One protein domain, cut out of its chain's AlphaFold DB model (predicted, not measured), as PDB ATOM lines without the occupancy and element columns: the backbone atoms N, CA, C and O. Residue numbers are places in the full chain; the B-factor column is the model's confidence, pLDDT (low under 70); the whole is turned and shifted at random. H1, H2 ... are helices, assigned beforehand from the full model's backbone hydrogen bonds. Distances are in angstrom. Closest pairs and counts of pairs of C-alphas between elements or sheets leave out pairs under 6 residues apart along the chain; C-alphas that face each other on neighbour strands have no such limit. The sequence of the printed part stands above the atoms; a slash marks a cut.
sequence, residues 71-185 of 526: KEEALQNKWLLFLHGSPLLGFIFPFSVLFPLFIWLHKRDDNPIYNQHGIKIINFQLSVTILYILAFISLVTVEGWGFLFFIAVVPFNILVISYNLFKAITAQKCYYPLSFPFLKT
ATOM      1  N   LYS A  71     -69.475 -23.311  -6.007       51.16
ATOM      2  CA  LYS A  71     -68.893 -23.897  -7.221       51.16
ATOM      3  C   LYS A  71     -67.565 -23.249  -7.612       51.16
ATOM      4  O   LYS A  71     -66.711 -23.953  -8.141       51.16
ATOM      5  N   GLU A  72     -67.372 -21.954  -7.356       58.56
ATOM      6  CA  GLU A  72     -66.104 -21.266  -7.634       58.56
ATOM      7  C   GLU A  72     -65.017 -21.673  -6.639       58.56
ATOM      8  O   GLU A  72     -63.901 -21.970  -7.057       58.56
ATOM      9  N   GLU A  73     -65.348 -21.789  -5.350       63.22
ATOM     10  CA  GLU A  73     -64.409 -22.291  -4.338       63.22
ATOM     11  C   GLU A  73     -64.035 -23.761  -4.598       63.22
ATOM     12  O   GLU A  73     -62.857 -24.126  -4.576       63.22
ATOM     13  N   ALA A  74     -65.014 -24.605  -4.945       66.44
ATOM     14  CA  ALA A  74     -64.761 -25.990  -5.339       66.44
ATOM     15  C   ALA A  74     -63.886 -26.085  -6.602       66.44
ATOM     16  O   ALA A  74     -62.977 -26.918  -6.671       66.44
ATOM     17  N   LEU A  75     -64.119 -25.217  -7.594       72.44
ATOM     18  CA  LEU A  75     -63.295 -25.135  -8.800       72.44
ATOM     19  C   LEU A  75     -61.873 -24.663  -8.468       72.44
ATOM     20  O   LEU A  75     -60.909 -25.211  -9.003       72.44
ATOM     21  N   GLN A  76     -61.734 -23.711  -7.544       79.62
ATOM     22  CA  GLN A  76     -60.444 -23.229  -7.072       79.62
ATOM     23  C   GLN A  76     -59.631 -24.314  -6.379       79.62
ATOM     24  O   GLN A  76     -58.473 -24.547  -6.737       79.62
ATOM     25  N   ASN A  77     -60.251 -25.029  -5.447       84.88
ATOM     26  CA  ASN A  77     -59.604 -26.123  -4.735       84.88
ATOM     27  C   ASN A  77     -59.232 -27.269  -5.684       84.88
ATOM     28  O   ASN A  77     -58.150 -27.841  -5.556       84.88
ATOM     29  N   LYS A  78     -60.061 -27.548  -6.699       88.56
ATOM     30  CA  LYS A  78     -59.757 -28.533  -7.747       88.56
ATOM     31  C   LYS A  78     -58.503 -28.163  -8.545       88.56
ATOM     32  O   LYS A  78     -57.645 -29.015  -8.766       88.56
ATOM     33  N   TRP A  79     -58.360 -26.907  -8.964       90.88
ATOM     34  CA  TRP A  79     -57.172 -26.482  -9.711       90.88
ATOM     35  C   TRP A  79     -55.922 -26.381  -8.840       90.88
ATOM     36  O   TRP A  79     -54.842 -26.724  -9.313       90.88
ATOM     37  N   LEU A  80     -56.052 -26.001  -7.565       92.94
ATOM     38  CA  LEU A  80     -54.940 -26.064  -6.612       92.94
ATOM     39  C   LEU A  80     -54.477 -27.504  -6.368       92.94
ATOM     40  O   LEU A  80     -53.272 -27.752  -6.374       92.94
ATOM     41  N   LEU A  81     -55.409 -28.453  -6.231       92.94
ATOM     42  CA  LEU A  81     -55.107 -29.881  -6.123       92.94
ATOM     43  C   LEU A  81     -54.288 -30.360  -7.330       92.94
ATOM     44  O   LEU A  81     -53.222 -30.943  -7.150       92.94
ATOM     45  N   PHE A  82     -54.731 -30.070  -8.558       92.56
ATOM     46  CA  PHE A  82     -53.988 -30.473  -9.756       92.56
ATOM     47  C   PHE A  82     -52.631 -29.781  -9.871       92.56
ATOM     48  O   PHE A  82     -51.633 -30.424 -10.187       92.56
ATOM     49  N   LEU A  83     -52.572 -28.481  -9.587       93.75
ATOM     50  CA  LEU A  83     -51.345 -27.709  -9.715       93.75
ATOM     51  C   LEU A  83     -50.268 -28.202  -8.734       93.75
ATOM     52  O   LEU A  83     -49.134 -28.428  -9.148       93.75
ATOM     53  N   HIS A  84     -50.623 -28.441  -7.468       95.12
ATOM     54  CA  HIS A  84     -49.691 -28.936  -6.449       95.12
ATOM     55  C   HIS A  84     -49.440 -30.448  -6.515       95.12
ATOM     56  O   HIS A  84     -48.374 -30.884  -6.093       95.12
ATOM     57  N   GLY A  85     -50.397 -31.239  -7.010       92.62
ATOM     58  CA  GLY A  85     -50.298 -32.701  -7.080       92.62
ATOM     59  C   GLY A  85     -49.612 -33.209  -8.346       92.62
ATOM     60  O   GLY A  85     -48.933 -34.230  -8.305       92.62
ATOM     61  N   SER A  86     -49.714 -32.476  -9.458       92.12
ATOM     62  CA  SER A  86     -49.115 -32.866 -10.742       92.12
ATOM     63  C   SER A  86     -47.605 -33.154 -10.731       92.12
ATOM     64  O   SER A  86     -47.203 -34.038 -11.487       92.12
ATOM     65  N   PRO A  87     -46.753 -32.533  -9.884       92.00
ATOM     66  CA  PRO A  87     -45.351 -32.932  -9.795       92.00
ATOM     67  C   PRO A  87     -45.148 -34.395  -9.361       92.00
ATOM     68  O   PRO A  87     -44.151 -34.997  -9.750       92.00
ATOM     69  N   LEU A  88     -46.094 -34.994  -8.618       88.81
ATOM     70  CA  LEU A  88     -46.050 -36.415  -8.232       88.81
ATOM     71  C   LEU A  88     -46.313 -37.357  -9.415       88.81
ATOM     72  O   LEU A  88     -46.007 -38.534  -9.330       88.81
ATOM     73  N   LEU A  89     -46.853 -36.882 -10.538       81.31
ATOM     74  CA  LEU A  89     -46.983 -37.716 -11.741       81.31
ATOM     75  C   LEU A  89     -45.650 -37.849 -12.493       81.31
ATOM     76  O   LEU A  89     -45.499 -38.708 -13.355       81.31
ATOM     77  N   GLY A  90     -44.676 -36.995 -12.169       65.94
ATOM     78  CA  GLY A  90     -43.412 -36.875 -12.878       65.94
ATOM     79  C   GLY A  90     -42.221 -37.539 -12.192       65.94
ATOM     80  O   GLY A  90     -41.135 -36.966 -12.222       65.94
ATOM     81  N   PHE A  91     -42.391 -38.716 -11.577       62.44
ATOM     82  CA  PHE A  91     -41.285 -39.452 -10.936       62.44
ATOM     83  C   PHE A  91     -40.173 -39.877 -11.908       62.44
ATOM     84  O   PHE A  91     -39.055 -40.161 -11.485       62.44
ATOM     85  N   ILE A  92     -40.464 -39.874 -13.211       55.62
ATOM     86  CA  ILE A  92     -39.487 -40.070 -14.279       55.62
ATOM     87  C   ILE A  92     -39.057 -38.683 -14.777       55.62
ATOM     88  O   ILE A  92     -39.870 -37.885 -15.248       55.62
ATOM     89  N   PHE A  93     -37.770 -38.371 -14.657       54.41
ATOM     90  CA  PHE A  93     -37.169 -37.171 -15.244       54.41
ATOM     91  C   PHE A  93     -37.476 -37.109 -16.758       54.41
ATOM     92  O   PHE A  93     -37.295 -38.128 -17.424       54.41
ATOM     93  N   PRO A  94     -37.915 -35.972 -17.345       56.66
ATOM     94  CA  PRO A  94     -38.072 -34.614 -16.796       56.66
ATOM     95  C   PRO A  94     -39.534 -34.217 -16.472       56.66
ATOM     96  O   PRO A  94     -39.880 -33.033 -16.442       56.66
ATOM     97  N   PHE A  95     -40.430 -35.181 -16.266       67.25
ATOM     98  CA  PHE A  95     -41.871 -34.911 -16.232       67.25
ATOM     99  C   PHE A  95     -42.347 -34.119 -14.998       67.25
ATOM    100  O   PHE A  95     -43.408 -33.493 -15.060       67.25
ATOM    101  N   SER A  96     -41.563 -34.064 -13.911       79.62
ATOM    102  CA  SER A  96     -41.932 -33.361 -12.667       79.62
ATOM    103  C   SER A  96     -42.101 -31.845 -12.823       79.62
ATOM    104  O   SER A  96     -42.849 -31.233 -12.062       79.62
ATOM    105  N   VAL A  97     -41.450 -31.232 -13.821       87.50
ATOM    106  CA  VAL A  97     -41.590 -29.799 -14.150       87.50
ATOM    107  C   VAL A  97     -42.668 -29.571 -15.214       87.50
ATOM    108  O   VAL A  97     -43.362 -28.556 -15.183       87.50
ATOM    109  N   LEU A  98     -42.827 -30.502 -16.159       85.69
ATOM    110  CA  LEU A  98     -43.656 -30.303 -17.353       85.69
ATOM    111  C   LEU A  98     -45.151 -30.215 -17.035       85.69
ATOM    112  O   LEU A  98     -45.818 -29.287 -17.496       85.69
ATOM    113  N   PHE A  99     -45.677 -31.136 -16.228       87.88
ATOM    114  CA  PHE A  99     -47.095 -31.129 -15.863       87.88
ATOM    115  C   PHE A  99     -47.527 -29.875 -15.079       87.88
ATOM    116  O   PHE A  99     -48.484 -29.221 -15.509       87.88
ATOM    117  N   PRO A 100     -46.845 -29.461 -13.989       91.94
ATOM    118  CA  PRO A 100     -47.216 -28.233 -13.287       91.94
ATOM    119  C   PRO A 100     -47.003 -26.981 -14.147       91.94
ATOM    120  O   PRO A 100     -47.789 -26.039 -14.042       91.94
ATOM    121  N   LEU A 101     -45.995 -26.966 -15.031       91.00
ATOM    122  CA  LEU A 101     -45.791 -25.877 -15.989       91.00
ATOM    123  C   LEU A 101     -46.971 -25.756 -16.960       91.00
ATOM    124  O   LEU A 101     -47.471 -24.651 -17.165       91.00
ATOM    125  N   PHE A 102     -47.439 -26.871 -17.525       89.62
ATOM    126  CA  PHE A 102     -48.596 -26.891 -18.419       89.62
ATOM    127  C   PHE A 102     -49.855 -26.359 -17.724       89.62
ATOM    128  O   PHE A 102     -50.520 -25.463 -18.246       89.62
ATOM    129  N   ILE A 103     -50.147 -26.852 -16.515       90.75
ATOM    130  CA  ILE A 103     -51.315 -26.414 -15.737       90.75
ATOM    131  C   ILE A 103     -51.199 -24.925 -15.391       90.75
ATOM    132  O   ILE A 103     -52.164 -24.182 -15.569       90.75
ATOM    133  N   TRP A 104     -50.028 -24.457 -14.948       94.38
ATOM    134  CA  TRP A 104     -49.809 -23.039 -14.659       94.38
ATOM    135  C   TRP A 104     -49.980 -22.169 -15.906       94.38
ATOM    136  O   TRP A 104     -50.678 -21.166 -15.840       94.38
ATOM    137  N   LEU A 105     -49.415 -22.545 -17.056       89.31
ATOM    138  CA  LEU A 105     -49.586 -21.782 -18.297       89.31
ATOM    139  C   LEU A 105     -51.054 -21.692 -18.726       89.31
ATOM    140  O   LEU A 105     -51.467 -20.644 -19.216       89.31
ATOM    141  N   HIS A 106     -51.827 -22.758 -18.515       88.75
ATOM    142  CA  HIS A 106     -53.251 -22.784 -18.835       88.75
ATOM    143  C   HIS A 106     -54.106 -21.984 -17.838       88.75
ATOM    144  O   HIS A 106     -55.121 -21.425 -18.237       88.75
ATOM    145  N   LYS A 107     -53.716 -21.927 -16.554       88.75
ATOM    146  CA  LYS A 107     -54.546 -21.376 -15.466       88.75
ATOM    147  C   LYS A 107     -54.064 -20.077 -14.836       88.75
ATOM    148  O   LYS A 107     -54.816 -19.462 -14.092       88.75
ATOM    149  N   ARG A 108     -52.849 -19.606 -15.108       84.06
ATOM    150  CA  ARG A 108     -52.270 -18.424 -14.435       84.06
ATOM    151  C   ARG A 108     -53.092 -17.139 -14.575       84.06
ATOM    152  O   ARG A 108     -53.001 -16.289 -13.695       84.06
ATOM    153  N   ASP A 109     -53.852 -16.996 -15.657       80.19
ATOM    154  CA  ASP A 109     -54.642 -15.795 -15.935       80.19
ATOM    155  C   ASP A 109     -56.066 -15.891 -15.337       80.19
ATOM    156  O   ASP A 109     -56.727 -14.866 -15.180       80.19
ATOM    157  N   ASP A 110     -56.497 -17.091 -14.914       79.88
ATOM    158  CA  ASP A 110     -57.837 -17.359 -14.363       79.88
ATOM    159  C   ASP A 110     -57.961 -16.923 -12.888       79.88
ATOM    160  O   ASP A 110     -59.023 -16.487 -12.453       79.88
ATOM    161  N   ASN A 111     -56.893 -17.055 -12.088       80.44
ATOM    162  CA  ASN A 111     -56.883 -16.653 -10.674       80.44
ATOM    163  C   ASN A 111     -55.460 -16.256 -10.217       80.44
ATOM    164  O   ASN A 111     -54.516 -17.034 -10.410       80.44
ATOM    165  N   PRO A 112     -55.276 -15.099  -9.543       79.81
ATOM    166  CA  PRO A 112     -53.978 -14.668  -9.018       79.81
ATOM    167  C   PRO A 112     -53.272 -15.700  -8.126       79.81
ATOM    168  O   PRO A 112     -52.041 -15.779  -8.138       79.81
ATOM    169  N   ILE A 113     -54.032 -16.509  -7.379       86.25
ATOM    170  CA  ILE A 113     -53.497 -17.561  -6.507       86.25
ATOM    171  C   ILE A 113     -52.813 -18.648  -7.344       86.25
ATOM    172  O   ILE A 113     -51.701 -19.057  -7.005       86.25
ATOM    173  N   TYR A 114     -53.393 -19.061  -8.479       90.88
ATOM    174  CA  TYR A 114     -52.759 -20.043  -9.369       90.88
ATOM    175  C   TYR A 114     -51.442 -19.520  -9.927       90.88
ATOM    176  O   TYR A 114     -50.466 -20.265 -10.004       90.88
ATOM    177  N   ASN A 115     -51.384 -18.232 -10.282       88.25
ATOM    178  CA  ASN A 115     -50.152 -17.635 -10.775       88.25
ATOM    179  C   ASN A 115     -49.050 -17.647  -9.703       88.25
ATOM    180  O   ASN A 115     -47.928 -18.081  -9.961       88.25
ATOM    181  N   GLN A 116     -49.383 -17.214  -8.484       90.94
ATOM    182  CA  GLN A 116     -48.445 -17.179  -7.360       90.94
ATOM    183  C   GLN A 116     -47.951 -18.577  -6.973       90.94
ATOM    184  O   GLN A 116     -46.757 -18.774  -6.740       90.94
ATOM    185  N   HIS A 117     -48.863 -19.547  -6.900       95.12
ATOM    186  CA  HIS A 117     -48.544 -20.921  -6.529       95.12
ATOM    187  C   HIS A 117     -47.753 -21.620  -7.636       95.12
ATOM    188  O   HIS A 117     -46.721 -22.225  -7.352       95.12
ATOM    189  N   GLY A 118     -48.163 -21.472  -8.897       93.75
ATOM    190  CA  GLY A 118     -47.488 -22.092 -10.035       93.75
ATOM    191  C   GLY A 118     -46.040 -21.632 -10.190       93.75
ATOM    192  O   GLY A 118     -45.163 -22.470 -10.362       93.75
ATOM    193  N   ILE A 119     -45.751 -20.338 -10.001       92.62
ATOM    194  CA  ILE A 119     -44.368 -19.824  -9.992       92.62
ATOM    195  C   ILE A 119     -43.521 -20.522  -8.920       92.62
ATOM    196  O   ILE A 119     -42.409 -20.964  -9.206       92.62
ATOM    197  N   LYS A 120     -44.041 -20.649  -7.693       95.25
ATOM    198  CA  LYS A 120     -43.327 -21.308  -6.587       95.25
ATOM    199  C   LYS A 120     -43.084 -22.792  -6.864       95.25
ATOM    200  O   LYS A 120     -41.991 -23.283  -6.595       95.25
ATOM    201  N   ILE A 121     -44.076 -23.484  -7.424       95.06
ATOM    202  CA  ILE A 121     -43.976 -24.905  -7.776       95.06
ATOM    203  C   ILE A 121     -42.923 -25.108  -8.861       95.06
ATOM    204  O   ILE A 121     -42.040 -25.942  -8.693       95.06
ATOM    205  N   ILE A 122     -42.969 -24.324  -9.941       94.12
ATOM    206  CA  ILE A 122     -42.020 -24.449 -11.055       94.12
ATOM    207  C   ILE A 122     -40.596 -24.151 -10.580       94.12
ATOM    208  O   ILE A 122     -39.683 -24.921 -10.869       94.12
ATOM    209  N   ASN A 123     -40.402 -23.086  -9.797       94.19
ATOM    210  CA  ASN A 123     -39.097 -22.751  -9.226       94.19
ATOM    211  C   ASN A 123     -38.539 -23.885  -8.360       94.19
ATOM    212  O   ASN A 123     -37.362 -24.235  -8.456       94.19
ATOM    213  N   PHE A 124     -39.380 -24.481  -7.514       95.25
ATOM    214  CA  PHE A 124     -38.991 -25.617  -6.689       95.25
ATOM    215  C   PHE A 124     -38.655 -26.851  -7.524       95.25
ATOM    216  O   PHE A 124     -37.595 -27.430  -7.317       95.25
ATOM    217  N   GLN A 125     -39.489 -27.214  -8.500       92.81
ATOM    218  CA  GLN A 125     -39.237 -28.389  -9.333       92.81
ATOM    219  C   GLN A 125     -37.949 -28.237 -10.144       92.81
ATOM    220  O   GLN A 125     -37.152 -29.165 -10.152       92.81
ATOM    221  N   LEU A 126     -37.665 -27.054 -10.702       91.69
ATOM    222  CA  LEU A 126     -36.374 -26.767 -11.345       91.69
ATOM    223  C   LEU A 126     -35.190 -26.906 -10.374       91.69
ATOM    224  O   LEU A 126     -34.149 -27.451 -10.734       91.69
ATOM    225  N   SER A 127     -35.352 -26.450  -9.129       93.00
ATOM    226  CA  SER A 127     -34.317 -26.575  -8.091       93.00
ATOM    227  C   SER A 127     -34.057 -28.039  -7.729       93.00
ATOM    228  O   SER A 127     -32.908 -28.462  -7.632       93.00
ATOM    229  N   VAL A 128     -35.120 -28.834  -7.591       91.25
ATOM    230  CA  VAL A 128     -35.033 -30.275  -7.328       91.25
ATOM    231  C   VAL A 128     -34.462 -31.027  -8.533       91.25
ATOM    232  O   VAL A 128     -33.691 -31.961  -8.348       91.25
ATOM    233  N   THR A 129     -34.756 -30.605  -9.766       88.88
ATOM    234  CA  THR A 129     -34.123 -31.157 -10.974       88.88
ATOM    235  C   THR A 129     -32.603 -30.988 -10.927       88.88
ATOM    236  O   THR A 129     -31.875 -31.945 -11.180       88.88
ATOM    237  N   ILE A 130     -32.114 -29.805 -10.542       89.12
ATOM    238  CA  ILE A 130     -30.676 -29.567 -10.344       89.12
ATOM    239  C   ILE A 130     -30.134 -30.462  -9.222       89.12
ATOM    240  O   ILE A 130     -29.075 -31.068  -9.380       89.12
ATOM    241  N   LEU A 131     -30.872 -30.597  -8.117       89.88
ATOM    242  CA  LEU A 131     -30.481 -31.457  -7.002       89.88
ATOM    243  C   LEU A 131     -30.375 -32.935  -7.410       89.88
ATOM    244  O   LEU A 131     -29.422 -33.593  -7.008       89.88
ATOM    245  N   TYR A 132     -31.279 -33.445  -8.252       88.94
ATOM    246  CA  TYR A 132     -31.185 -34.801  -8.804       88.94
ATOM    247  C   TYR A 132     -29.948 -34.993  -9.683       88.94
ATOM    248  O   TYR A 132     -29.297 -36.029  -9.581       88.94
ATOM    249  N   ILE A 133     -29.592 -34.002 -10.508       88.56
ATOM    250  CA  ILE A 133     -28.372 -34.055 -11.329       88.56
ATOM    251  C   ILE A 133     -27.135 -34.120 -10.427       88.56
ATOM    252  O   ILE A 133     -26.278 -34.978 -10.619       88.56
ATOM    253  N   LEU A 134     -27.064 -33.263  -9.404       89.00
ATOM    254  CA  LEU A 134     -25.970 -33.282  -8.428       89.00
ATOM    255  C   LEU A 134     -25.918 -34.604  -7.656       89.00
ATOM    256  O   LEU A 134     -24.837 -35.136  -7.417       89.00
ATOM    257  N   ALA A 135     -27.075 -35.157  -7.299       89.19
ATOM    258  CA  ALA A 135     -27.153 -36.425  -6.595       89.19
ATOM    259  C   ALA A 135     -26.726 -37.609  -7.466       89.19
ATOM    260  O   ALA A 135     -26.039 -38.501  -6.981       89.19
ATOM    261  N   PHE A 136     -27.054 -37.589  -8.759       87.62
ATOM    262  CA  PHE A 136     -26.584 -38.586  -9.718       87.62
ATOM    263  C   PHE A 136     -25.072 -38.489  -9.961       87.62
ATOM    264  O   PHE A 136     -24.390 -39.506 -10.016       87.62
ATOM    265  N   ILE A 137     -24.515 -37.276 -10.046       87.50
ATOM    266  CA  ILE A 137     -23.057 -37.090 -10.117       87.50
ATOM    267  C   ILE A 137     -22.396 -37.646  -8.850       87.50
ATOM    268  O   ILE A 137     -21.427 -38.395  -8.941       87.50
ATOM    269  N   SER A 138     -22.939 -37.324  -7.674       88.19
ATOM    270  CA  SER A 138     -22.441 -37.823  -6.388       88.19
ATOM    271  C   SER A 138     -22.487 -39.352  -6.310       88.19
ATOM    272  O   SER A 138     -21.514 -39.963  -5.886       88.19
ATOM    273  N   LEU A 139     -23.558 -39.981  -6.810       89.00
ATOM    274  CA  LEU A 139     -23.702 -41.440  -6.888       89.00
ATOM    275  C   LEU A 139     -22.527 -42.123  -7.608       89.00
ATOM    276  O   LEU A 139     -22.127 -43.210  -7.207       89.00
ATOM    277  N   VAL A 140     -21.974 -41.488  -8.644       88.69
ATOM    278  CA  VAL A 140     -20.868 -42.040  -9.449       88.69
ATOM    279  C   VAL A 140     -19.489 -41.605  -8.934       88.69
ATOM    280  O   VAL A 140     -18.495 -42.268  -9.207       88.69
ATOM    281  N   THR A 141     -19.403 -40.486  -8.209       86.88
ATOM    282  CA  THR A 141     -18.119 -39.855  -7.840       86.88
ATOM    283  C   THR A 141     -17.744 -39.998  -6.367       86.88
ATOM    284  O   THR A 141     -16.566 -39.888  -6.040       86.88
ATOM    285  N   VAL A 142     -18.711 -40.236  -5.478       87.62
ATOM    286  CA  VAL A 142     -18.508 -40.287  -4.026       87.62
ATOM    287  C   VAL A 142     -18.883 -41.672  -3.506       87.62
ATOM    288  O   VAL A 142     -20.059 -41.991  -3.315       87.62
ATOM    289  N   GLU A 143     -17.867 -42.492  -3.250       81.56
ATOM    290  CA  GLU A 143     -18.032 -43.860  -2.758       81.56
ATOM    291  C   GLU A 143     -18.764 -43.891  -1.400       81.56
ATOM    292  O   GLU A 143     -18.476 -43.115  -0.484       81.56
ATOM    293  N   GLY A 144     -19.775 -44.757  -1.285       81.44
ATOM    294  CA  GLY A 144     -20.637 -44.897  -0.104       81.44
ATOM    295  C   GLY A 144     -21.681 -43.784   0.065       81.44
ATOM    296  O   GLY A 144     -22.884 -44.051   0.083       81.44
ATOM    297  N   TRP A 145     -21.254 -42.522   0.165       85.75
ATOM    298  CA  TRP A 145     -22.149 -41.398   0.487       85.75
ATOM    299  C   TRP A 145     -23.015 -40.927  -0.684       85.75
ATOM    300  O   TRP A 145     -24.119 -40.423  -0.460       85.75
ATOM    301  N   GLY A 146     -22.564 -41.125  -1.926       85.31
ATOM    302  CA  GLY A 146     -23.320 -40.746  -3.120       85.31
ATOM    303  C   GLY A 146     -24.671 -41.453  -3.224       85.31
ATOM    304  O   GLY A 146     -25.681 -40.831  -3.555       85.31
ATOM    305  N   PHE A 147     -24.716 -42.733  -2.846       86.81
ATOM    306  CA  PHE A 147     -25.943 -43.530  -2.814       86.81
ATOM    307  C   PHE A 147     -26.952 -43.020  -1.780       86.81
ATOM    308  O   PHE A 147     -28.129 -42.835  -2.098       86.81
ATOM    309  N   LEU A 148     -26.491 -42.728  -0.558       89.81
ATOM    310  CA  LEU A 148     -27.343 -42.188   0.506       89.81
ATOM    311  C   LEU A 148     -27.915 -40.821   0.127       89.81
ATOM    312  O   LEU A 148     -29.099 -40.563   0.343       89.81
ATOM    313  N   PHE A 149     -27.096 -39.965  -0.485       87.50
ATOM    314  CA  PHE A 149     -27.543 -38.667  -0.975       87.50
ATOM    315  C   PHE A 149     -28.593 -38.811  -2.086       87.50
ATOM    316  O   PHE A 149     -29.643 -38.178  -2.002       87.50
ATOM    317  N   PHE A 150     -28.371 -39.687  -3.071       87.00
ATOM    318  CA  PHE A 150     -29.326 -39.947  -4.154       87.00
ATOM    319  C   PHE A 150     -30.684 -40.437  -3.644       87.00
ATOM    320  O   PHE A 150     -31.724 -39.888  -4.019       87.00
ATOM    321  N   ILE A 151     -30.680 -41.412  -2.734       88.00
ATOM    322  CA  ILE A 151     -31.917 -41.938  -2.153       88.00
ATOM    323  C   ILE A 151     -32.619 -40.897  -1.280       88.00
ATOM    324  O   ILE A 151     -33.844 -40.876  -1.276       88.00
ATOM    325  N   ALA A 152     -31.899 -40.008  -0.590       90.06
ATOM    326  CA  ALA A 152     -32.500 -38.993   0.280       90.06
ATOM    327  C   ALA A 152     -33.272 -37.891  -0.476       90.06
ATOM    328  O   ALA A 152     -34.224 -37.324   0.072       90.06
ATOM    329  N   VAL A 153     -32.920 -37.594  -1.735       90.19
ATOM    330  CA  VAL A 153     -33.592 -36.542  -2.528       90.19
ATOM    331  C   VAL A 153     -35.050 -36.904  -2.844       90.19
ATOM    332  O   VAL A 153     -35.926 -36.037  -2.815       90.19
ATOM    333  N   VAL A 154     -35.334 -38.183  -3.104       88.31
ATOM    334  CA  VAL A 154     -36.680 -38.672  -3.454       88.31
ATOM    335  C   VAL A 154     -37.713 -38.452  -2.334       88.31
ATOM    336  O   VAL A 154     -38.708 -37.764  -2.589       88.31
ATOM    337  N   PRO A 155     -37.523 -38.956  -1.096       90.50
ATOM    338  CA  PRO A 155     -38.468 -38.736  -0.010       90.50
ATOM    339  C   PRO A 155     -38.547 -37.257   0.377       90.50
ATOM    340  O   PRO A 155     -39.641 -36.780   0.672       90.50
ATOM    341  N   PHE A 156     -37.444 -36.499   0.309       92.31
ATOM    342  CA  PHE A 156     -37.472 -35.052   0.537       92.31
ATOM    343  C   PHE A 156     -38.450 -34.342  -0.414       92.31
ATOM    344  O   PHE A 156     -39.313 -33.584   0.036       92.31
ATOM    345  N   ASN A 157     -38.369 -34.625  -1.719       91.75
ATOM    346  CA  ASN A 157     -39.263 -34.034  -2.715       91.75
ATOM    347  C   ASN A 157     -40.733 -34.412  -2.457       91.75
ATOM    348  O   ASN A 157     -41.601 -33.537  -2.409       91.75
ATOM    349  N   ILE A 158     -41.006 -35.699  -2.210       91.94
ATOM    350  CA  ILE A 158     -42.362 -36.199  -1.931       91.94
ATOM    351  C   ILE A 158     -42.954 -35.517  -0.693       91.94
ATOM    352  O   ILE A 158     -44.096 -35.053  -0.741       91.94
ATOM    353  N   LEU A 159     -42.189 -35.410   0.396       94.38
ATOM    354  CA  LEU A 159     -42.644 -34.792   1.643       94.38
ATOM    355  C   LEU A 159     -42.985 -33.312   1.452       94.38
ATOM    356  O   LEU A 159     -44.047 -32.861   1.889       94.38
ATOM    357  N   VAL A 160     -42.131 -32.560   0.751       95.12
ATOM    358  CA  VAL A 160     -42.371 -31.137   0.481       95.12
ATOM    359  C   VAL A 160     -43.602 -30.934  -0.404       95.12
ATOM    360  O   VAL A 160     -44.411 -30.045  -0.115       95.12
ATOM    361  N   ILE A 161     -43.778 -31.743  -1.456       94.38
ATOM    362  CA  ILE A 161     -44.960 -31.661  -2.326       94.38
ATOM    363  C   ILE A 161     -46.225 -31.994  -1.533       94.38
ATOM    364  O   ILE A 161     -47.177 -31.216  -1.559       94.38
ATOM    365  N   SER A 162     -46.216 -33.098  -0.785       93.81
ATOM    366  CA  SER A 162     -47.373 -33.582  -0.025       93.81
ATOM    367  C   SER A 162     -47.813 -32.577   1.040       93.81
ATOM    368  O   SER A 162     -48.996 -32.245   1.138       93.81
ATOM    369  N   TYR A 163     -46.858 -32.000   1.780       95.25
ATOM    370  CA  TYR A 163     -47.131 -30.938   2.750       95.25
ATOM    371  C   TYR A 163     -47.780 -29.712   2.092       95.25
ATOM    372  O   TYR A 163     -48.758 -29.161   2.602       95.25
ATOM    373  N   ASN A 164     -47.260 -29.282   0.939       95.75
ATOM    374  CA  ASN A 164     -47.778 -28.108   0.241       95.75
ATOM    375  C   ASN A 164     -49.113 -28.349  -0.452       95.75
ATOM    376  O   ASN A 164     -49.918 -27.427  -0.505       95.75
ATOM    377  N   LEU A 165     -49.365 -29.561  -0.939       94.12
ATOM    378  CA  LEU A 165     -50.659 -29.964  -1.475       94.12
ATOM    379  C   LEU A 165     -51.744 -29.811  -0.407       94.12
ATOM    380  O   LEU A 165     -52.738 -29.117  -0.617       94.12
ATOM    381  N   PHE A 166     -51.501 -30.383   0.776       92.38
ATOM    382  CA  PHE A 166     -52.425 -30.286   1.900       92.38
ATOM    383  C   PHE A 166     -52.630 -28.830   2.344       92.38
ATOM    384  O   PHE A 166     -53.762 -28.374   2.514       92.38
ATOM    385  N   LYS A 167     -51.544 -28.061   2.474       92.44
ATOM    386  CA  LYS A 167     -51.589 -26.649   2.889       92.44
ATOM    387  C   LYS A 167     -52.259 -25.733   1.859       92.44
ATOM    388  O   LYS A 167     -52.920 -24.767   2.240       92.44
ATOM    389  N   ALA A 168     -52.121 -26.029   0.567       91.94
ATOM    390  CA  ALA A 168     -52.758 -25.263  -0.497       91.94
ATOM    391  C   ALA A 168     -54.277 -25.457  -0.502       91.94
ATOM    392  O   ALA A 168     -55.001 -24.488  -0.696       91.94
ATOM    393  N   ILE A 169     -54.757 -26.674  -0.241       87.44
ATOM    394  CA  ILE A 169     -56.194 -26.975  -0.203       87.44
ATOM    395  C   ILE A 169     -56.835 -26.434   1.081       87.44
ATOM    396  O   ILE A 169     -57.908 -25.848   1.033       87.44
ATOM    397  N   THR A 170     -56.171 -26.599   2.228       85.06
ATOM    398  CA  THR A 170     -56.743 -26.227   3.536       85.06
ATOM    399  C   THR A 170     -56.603 -24.744   3.872       85.06
ATOM    400  O   THR A 170     -57.475 -24.179   4.522       85.06
ATOM    401  N   ALA A 171     -55.508 -24.103   3.457       84.88
ATOM    402  CA  ALA A 171     -55.166 -22.744   3.876       84.88
ATOM    403  C   ALA A 171     -54.859 -21.792   2.710       84.88
ATOM    404  O   ALA A 171     -54.446 -20.661   2.968       84.88
ATOM    405  N   GLN A 172     -54.993 -22.242   1.452       84.81
ATOM    406  CA  GLN A 172     -54.654 -21.477   0.239       84.81
ATOM    407  C   GLN A 172     -53.257 -20.839   0.300       84.81
ATOM    408  O   GLN A 172     -53.011 -19.741  -0.198       84.81
ATOM    409  N   LYS A 173     -52.314 -21.534   0.946       87.94
ATOM    410  CA  LYS A 173     -50.934 -21.084   1.158       87.94
ATOM    411  C   LYS A 173     -49.962 -22.165   0.715       87.94
ATOM    412  O   LYS A 173     -50.197 -23.347   0.933       87.94
ATOM    413  N   CYS A 174     -48.823 -21.752   0.169       93.38
ATOM    414  CA  CYS A 174     -47.723 -22.660  -0.150       93.38
ATOM    415  C   CYS A 174     -46.348 -22.060   0.178       93.38
ATOM    416  O   CYS A 174     -46.111 -20.848   0.058       93.38
ATOM    417  N   TYR A 175     -45.448 -22.947   0.594       93.06
ATOM    418  CA  TYR A 175     -44.065 -22.707   0.964       93.06
ATOM    419  C   TYR A 175     -43.179 -23.869   0.492       93.06
ATOM    420  O   TYR A 175     -43.202 -24.955   1.069       93.06
ATOM    421  N   TYR A 176     -42.380 -23.620  -0.541       94.31
ATOM    422  CA  TYR A 176     -41.424 -24.583  -1.077       94.31
ATOM    423  C   TYR A 176     -40.001 -24.208  -0.631       94.31
ATOM    424  O   TYR A 176     -39.445 -23.246  -1.170       94.31
ATOM    425  N   PRO A 177     -39.421 -24.900   0.368       90.81
ATOM    426  CA  PRO A 177     -38.063 -24.629   0.838       90.81
ATOM    427  C   PRO A 177     -37.027 -24.958  -0.242       90.81
ATOM    428  O   PRO A 177     -37.295 -25.753  -1.140       90.81
ATOM    429  N   LEU A 178     -35.834 -24.362  -0.132       89.38
ATOM    430  CA  LEU A 178     -34.701 -24.609  -1.042       89.38
ATOM    431  C   LEU A 178     -35.031 -24.352  -2.530       89.38
ATOM    432  O   LEU A 178     -34.429 -24.936  -3.426       89.38
ATOM    433  N   SER A 179     -36.002 -23.472  -2.792       91.88
ATOM    434  CA  SER A 179     -36.425 -23.082  -4.137       91.88
ATOM    435  C   SER A 179     -35.642 -21.861  -4.622       91.88
ATOM    436  O   SER A 179     -35.718 -20.783  -4.028       91.88
ATOM    437  N   PHE A 180     -34.915 -22.012  -5.729       91.38
ATOM    438  CA  PHE A 180     -34.254 -20.913  -6.426       91.38
ATOM    439  C   PHE A 180     -35.256 -20.134  -7.302       91.38
ATOM    440  O   PHE A 180     -36.042 -20.738  -8.037       91.38
ATOM    441  N   PRO A 181     -35.254 -18.787  -7.265       88.44
ATOM    442  CA  PRO A 181     -36.282 -17.968  -7.909       88.44
ATOM    443  C   PRO A 181     -36.023 -17.740  -9.411       88.44
ATOM    444  O   PRO A 181     -35.713 -16.622  -9.831       88.44
ATOM    445  N   PHE A 182     -36.172 -18.782 -10.235       87.81
ATOM    446  CA  PHE A 182     -36.017 -18.700 -11.698       87.81
ATOM    447  C   PHE A 182     -37.104 -17.838 -12.367       87.81
ATOM    448  O   PHE A 182     -36.829 -17.047 -13.268       87.81
ATOM    449  N   LEU A 183     -38.346 -17.960 -11.899       86.75
ATOM    450  CA  LEU A 183     -39.505 -17.170 -12.303       86.75
ATOM    451  C   LEU A 183     -39.862 -16.156 -11.209       86.75
ATOM    452  O   LEU A 183     -39.860 -16.481 -10.020       86.75
ATOM    453  N   LYS A 184     -40.216 -14.932 -11.618       82.44
ATOM    454  CA  LYS A 184     -40.638 -13.837 -10.729       82.44
ATOM    455  C   LYS A 184     -42.074 -13.402 -11.026       82.44
ATOM    456  O   LYS A 184     -42.476 -13.311 -12.184       82.44
ATOM    457  N   THR A 185     -42.826 -13.064  -9.980       64.38
ATOM    458  CA  THR A 185     -44.137 -12.406 -10.079       64.38
ATOM    459  C   THR A 185     -43.951 -10.950 -10.517       64.38
ATOM    460  O   THR A 185     -43.735 -10.080  -9.678       64.38
TER     461      THR A 185
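AT A GLANCE: This is residues 71 to 185 of the 526 residues of the protein "DUF4870 domain-containing protein" of Subsaximicrobium wynnwilliamsii (UniProt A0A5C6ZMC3). Four helices form a rod-shaped up-and-down bundle, each running against the one before; the long hairpin H3 and H4 has the shorter hairpin H1 and H2 beside its half away from the H3 to H4 link. The printed part has 115 residues, no named strand and the class all helix; it is compact, radius of gyration of the C-alphas 15.0 A, spanning 54 by 23 by 21 A.

HOW THE PARTS SIT: H1, residues 71 to 89, touches H2, residues 95 to 107, with residues 82 to 89 alone; closest C-alphas Pro 87 and Ser 96, 4.5 A. H2 touches H3, residues 112 to 141, at Trp 104 and Gly 118, closest C-alphas 5.3 A apart. H2 is apart from H4, residues 145 to 171. Every O i to N i+4 pair is within hydrogen-bond range in H3, 12 of 15 in H1, 8 of 9 in H2, 21 of 23 in H4.

IN THESE COORDINATES: H1 begins at C-alpha 71 (-68.893, -23.897, -7.221). H3 is 43.8 A long; H4, 38.1 A, ends at C-alpha 171 (-55.166, -22.744, 3.876).

THE WHOLE: The printed part has no cut. Residues 71 to 74, 90 to 95 and 185 have pLDDT under 70.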